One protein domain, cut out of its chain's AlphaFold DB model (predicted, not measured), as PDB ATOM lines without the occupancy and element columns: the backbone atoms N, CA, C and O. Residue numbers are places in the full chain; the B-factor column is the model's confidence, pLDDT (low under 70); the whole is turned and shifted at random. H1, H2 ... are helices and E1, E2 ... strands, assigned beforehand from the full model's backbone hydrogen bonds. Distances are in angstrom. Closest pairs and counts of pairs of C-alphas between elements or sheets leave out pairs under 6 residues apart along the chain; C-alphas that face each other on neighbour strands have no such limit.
ATOM      1  N   LEU A 457     187.609 173.314 157.038       70.00
ATOM      2  CA  LEU A 457     187.545 171.886 156.720       70.00
ATOM      3  C   LEU A 457     188.937 171.229 156.753       70.00
ATOM      4  O   LEU A 457     189.084 170.143 157.310       70.00
ATOM      5  N   GLN A 458     189.955 171.895 156.198       69.94
ATOM      6  CA  GLN A 458     191.346 171.428 156.227       69.94
ATOM      7  C   GLN A 458     191.857 171.314 157.666       69.94
ATOM      8  O   GLN A 458     192.395 170.273 158.043       69.94
ATOM      9  N   GLU A 459     191.606 172.343 158.480       76.50
ATOM     10  CA  GLU A 459     192.007 172.368 159.883       76.50
ATOM     11  C   GLU A 459     191.305 171.262 160.685       76.50
ATOM     12  O   GLU A 459     191.946 170.566 161.473       76.50
ATOM     13  N   TRP A 460     190.003 171.048 160.477       74.81
ATOM     14  CA  TRP A 460     189.243 170.007 161.177       74.81
ATOM     15  C   TRP A 460     189.679 168.597 160.775       74.81
ATOM     16  O   TRP A 460     189.769 167.725 161.640       74.81
ATOM     17  N   VAL A 461     190.016 168.371 159.498       75.50
ATOM     18  CA  VAL A 461     190.616 167.112 159.028       75.50
ATOM     19  C   VAL A 461     192.000 166.911 159.655       75.50
ATOM     20  O   VAL A 461     192.263 165.845 160.211       75.50
ATOM     21  N   ARG A 462     192.862 167.938 159.651       72.25
ATOM     22  CA  ARG A 462     194.215 167.893 160.234       72.25
ATOM     23  C   ARG A 462     194.197 167.656 161.748       72.25
ATOM     24  O   ARG A 462     195.016 166.899 162.260       72.25
ATOM     25  N   ARG A 463     193.253 168.277 162.461       74.56
ATOM     26  CA  ARG A 463     193.007 168.086 163.900       74.56
ATOM     27  C   ARG A 463     192.154 166.842 164.210       74.56
ATOM     28  O   ARG A 463     191.953 166.549 165.385       74.56
ATOM     29  N   ASN A 464     191.671 166.108 163.197       73.31
ATOM     30  CA  ASN A 464     190.823 164.912 163.331       73.31
ATOM     31  C   ASN A 464     189.585 165.156 164.232       73.31
ATOM     32  O   ASN A 464     189.227 164.324 165.069       73.31
ATOM     33  N   ILE A 465     188.938 166.320 164.075       71.19
ATOM     34  CA  ILE A 465     187.755 166.729 164.851       71.19
ATOM     35  C   ILE A 465     186.532 165.979 164.316       71.19
ATOM     36  O   ILE A 465     185.919 166.367 163.324       71.19
ATOM     37  N   ARG A 466     186.196 164.870 164.980       71.31
ATOM     38  CA  ARG A 466     185.087 163.979 164.591       71.31
ATOM     39  C   ARG A 466     183.731 164.449 165.098       71.31
ATOM     40  O   ARG A 466     182.726 164.177 164.453       71.31
ATOM     41  N   GLU A 467     183.701 165.130 166.241       76.06
ATOM     42  CA  GLU A 467     182.475 165.551 166.916       76.06
ATOM     43  C   GLU A 467     182.614 166.989 167.438       76.06
ATOM     44  O   GLU A 467     183.651 167.351 167.992       76.06
ATOM     45  N   MET A 468     181.562 167.796 167.287       81.44
ATOM     46  CA  MET A 468     181.443 169.134 167.874       81.44
ATOM     47  C   MET A 468     180.074 169.295 168.538       81.44
ATOM     48  O   MET A 468     179.056 168.920 167.955       81.44
ATOM     49  N   GLU A 469     180.043 169.887 169.734       81.56
ATOM     50  CA  GLU A 469     178.812 170.151 170.486       81.56
ATOM     51  C   GLU A 469     178.565 171.653 170.668       81.56
ATOM     52  O   GLU A 469     179.333 172.350 171.331       81.56
ATOM     53  N   ILE A 470     177.460 172.151 170.111       82.44
ATOM     54  CA  ILE A 470     177.046 173.556 170.211       82.44
ATOM     55  C   ILE A 470     175.915 173.672 171.246       82.44
ATOM     56  O   ILE A 470     174.877 173.033 171.064       82.44
ATOM     57  N   PRO A 471     176.051 174.457 172.330       82.06
ATOM     58  CA  PRO A 471     174.948 174.697 173.257       82.06
ATOM     59  C   PRO A 471     173.838 175.535 172.612       82.06
ATOM     60  O   PRO A 471     174.112 176.575 172.016       82.06
ATOM     61  N   ILE A 472     172.579 175.117 172.779       81.69
ATOM     62  CA  ILE A 472     171.418 175.935 172.409       81.69
ATOM     63  C   ILE A 472     171.105 176.869 173.593       81.69
ATOM     64  O   ILE A 472     170.697 176.374 174.650       81.69
ATOM     65  N   PRO A 473     171.280 178.199 173.463       75.31
ATOM     66  CA  PRO A 473     171.062 179.123 174.572       75.31
ATOM     67  C   PRO A 473     169.612 179.053 175.071       75.31
ATOM     68  O   PRO A 473     168.670 179.036 174.282       75.31
ATOM     69  N   GLY A 474     169.440 179.005 176.394       72.69
ATOM     70  CA  GLY A 474     168.127 178.914 177.043       72.69
ATOM     71  C   GLY A 474     167.560 177.498 177.217       72.69
ATOM     72  O   GLY A 474     166.449 177.370 177.722       72.69
ATOM     73  N   THR A 475     168.285 176.430 176.851       79.69
ATOM     74  CA  THR A 475     167.854 175.035 177.098       79.69
ATOM     75  C   THR A 475     169.005 174.134 177.570       79.69
ATOM     76  O   THR A 475     170.171 174.507 177.460       79.69
ATOM     77  N   SER A 476     168.697 172.920 178.046       78.12
ATOM     78  CA  SER A 476     169.688 171.852 178.299       78.12
ATOM     79  C   SER A 476     170.364 171.328 177.023       78.12
ATOM     80  O   SER A 476     171.429 170.708 177.085       78.12
ATOM     81  N   LYS A 477     169.737 171.546 175.860       84.44
ATOM     82  CA  LYS A 477     170.013 170.833 174.612       84.44
ATOM     83  C   LYS A 477     171.310 171.300 173.947       84.44
ATOM     84  O   LYS A 477     171.655 172.484 173.943       84.44
ATOM     85  N   ARG A 478     172.009 170.350 173.329       82.25
ATOM     86  CA  ARG A 478     173.226 170.541 172.531       82.25
ATOM     87  C   ARG A 478     172.960 170.105 171.093       82.25
ATOM     88  O   ARG A 478     172.245 169.137 170.864       82.25
ATOM     89  N   ILE A 479     173.548 170.768 170.108       84.69
ATOM     90  CA  ILE A 479     173.605 170.254 168.736       84.69
ATOM     91  C   ILE A 479     174.920 169.498 168.608       84.69
ATOM     92  O   ILE A 479     175.982 170.115 168.682       84.69
ATOM     93  N   LYS A 480     174.849 168.176 168.441       81.81
ATOM     94  CA  LYS A 480     176.007 167.314 168.210       81.81
ATOM     95  C   LYS A 480     176.175 167.087 166.711       81.81
ATOM     96  O   LYS A 480     175.356 166.418 166.084       81.81
ATOM     97  N   CYS A 481     177.228 167.662 166.146       81.19
ATOM     98  CA  CYS A 481     177.620 167.498 164.752       81.19
ATOM     99  C   CYS A 481     178.741 166.464 164.645       81.19
ATOM    100  O   CYS A 481     179.806 166.659 165.229       81.19
ATOM    101  N   VAL A 482     178.509 165.383 163.897       78.50
ATOM    102  CA  VAL A 482     179.503 164.330 163.637       78.50
ATOM    103  C   VAL A 482     180.017 164.469 162.207       78.50
ATOM    104  O   VAL A 482     179.270 164.266 161.248       78.50
ATOM    105  N   VAL A 483     181.296 164.810 162.049       68.69
ATOM    106  CA  VAL A 483     181.938 164.992 160.740       68.69
ATOM    107  C   VAL A 483     182.515 163.662 160.262       68.69
ATOM    108  O   VAL A 483     183.671 163.321 160.507       68.69
ATOM    109  N   SER A 484     181.676 162.892 159.572       62.88
ATOM    110  CA  SER A 484     182.106 161.701 158.839       62.88
ATOM    111  C   SER A 484     182.734 162.102 157.503       62.88
ATOM    112  O   SER A 484     182.186 162.931 156.783       62.88
ATOM    113  N   VAL A 485     183.874 161.495 157.164       62.22
ATOM    114  CA  VAL A 485     184.504 161.601 155.831       62.22
ATOM    115  C   VAL A 485     184.064 160.443 154.920       62.22
ATOM    116  O   VAL A 485     184.093 160.567 153.700       62.22
ATOM    117  N   LEU A 486     183.623 159.318 155.500       64.38
ATOM    118  CA  LEU A 486     183.169 158.130 154.761       64.38
ATOM    119  C   LEU A 486     181.704 158.237 154.308       64.38
ATOM    120  O   LEU A 486     181.291 157.546 153.380       64.38
ATOM    121  N   GLN A 487     180.916 159.094 154.955       55.84
ATOM    122  CA  GLN A 487     179.579 159.482 154.511       55.84
ATOM    123  C   GLN A 487     179.658 160.928 154.026       55.84
ATOM    124  O   GLN A 487     180.204 161.778 154.726       55.84
ATOM    125  N   LEU A 488     179.155 161.194 152.817       49.53
ATOM    126  CA  LEU A 488     179.358 162.439 152.064       49.53
ATOM    127  C   LEU A 488     178.517 163.613 152.618       49.53
ATOM    128  O   LEU A 488     177.644 164.151 151.942       49.53
ATOM    129  N   GLY A 489     178.759 163.970 153.877       52.06
ATOM    130  CA  GLY A 489     177.990 164.936 154.653       52.06
ATOM    131  C   GLY A 489     177.897 164.500 156.115       52.06
ATOM    132  O   GLY A 489     177.221 163.525 156.437       52.06
ATOM    133  N   GLY A 490     178.570 165.235 157.003       64.12
ATOM    134  CA  GLY A 490     178.429 165.056 158.448       64.12
ATOM    135  C   GLY A 490     177.040 165.475 158.938       64.12
ATOM    136  O   GLY A 490     176.499 166.487 158.494       64.12
ATOM    137  N   GLY A 491     176.458 164.700 159.854       69.25
ATOM    138  CA  GLY A 491     175.123 164.954 160.397       69.25
ATOM    139  C   GLY A 491     175.165 165.754 161.700       69.25
ATOM    140  O   GLY A 491     175.903 165.397 162.617       69.25
ATOM    141  N   CYS A 492     174.336 166.795 161.806       80.81
ATOM    142  CA  CYS A 492     174.075 167.512 163.056       80.81
ATOM    143  C   CYS A 492     172.724 167.086 163.643       80.81
ATOM    144  O   CYS A 492     171.682 167.326 163.034       80.81
ATOM    145  N   GLY A 493     172.737 166.472 164.827       79.56
ATOM    146  CA  GLY A 493     171.540 166.080 165.574       79.56
ATOM    147  C   GLY A 493     171.369 166.900 166.853       79.56
ATOM    148  O   GLY A 493     172.350 167.291 167.481       79.56
ATOM    149  N   VAL A 494     170.125 167.147 167.271       81.62
ATOM    150  CA  VAL A 494     169.848 167.755 168.583       81.62
ATOM    151  C   VAL A 494     169.910 166.668 169.654       81.62
ATOM    152  O   VAL A 494     169.041 165.802 169.727       81.62
ATOM    153  N   TYR A 495     170.945 166.729 170.481       81.12
ATOM    154  CA  TYR A 495     171.142 165.912 171.669       81.12
ATOM    155  C   TYR A 495     170.593 166.645 172.901       81.12
ATOM    156  O   TYR A 495     170.722 167.862 173.029       81.12
ATOM    157  N   ASP A 496     169.986 165.919 173.832       81.81
ATOM    158  CA  ASP A 496     169.527 166.482 175.102       81.81
ATOM    159  C   ASP A 496     170.025 165.594 176.247       81.81
ATOM    160  O   ASP A 496     169.547 164.462 176.377       81.81
TER     161      ASP A 496
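This is residues 457 to 496 of the 523 residues of an uncharacterized protein of Pseudoxanthomonas composti (UniProt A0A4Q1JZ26). Three short strands side by side make a small wall, the meander E1 E2 E3, each strand the antiparallel neighbour of the one before, with a short helix, H1, off one corner beyond the start of E1. The printed part has 40 residues, with one named helix and three named strands in the order H1 E1 E2 E3, a mixed class. It is loose, with a radius of gyration of the C-alphas of 11.5 A, and only just elongated, spanning 32 by 18 by 10 A.

The inner strand E2, residues 478 to 482, forms hairpins with E1, residues 467 to 471, and E3, residues 491 to 495. E1 and E2 are antiparallel at 162 degrees, N 468 and O 481 within hydrogen-bond range at 2.9 A. E2 and E3 are antiparallel at 152 degrees, N 480 and O 493 within range at 2.8 A. H1, residues 457 to 462, is not on the sheet and is apart from E2 and E3; its O i to N i+4 pairs are within range.

From first to last C-alpha E1 measures 13.4 A, E2 12.5 A, E3 12.0 A and H1 8.5 A. H1 begins at C-alpha 457 (187.545, 171.886, 156.720); E3 ends at C-alpha 495 (171.142, 165.912, 171.669).

The C-alphas farthest apart, of Gly 474 and Leu 486, are 34.0 A apart. The printed part has no cut and no long link. Its pLDDT is under 70 at residue 458 and residues 483 to 491.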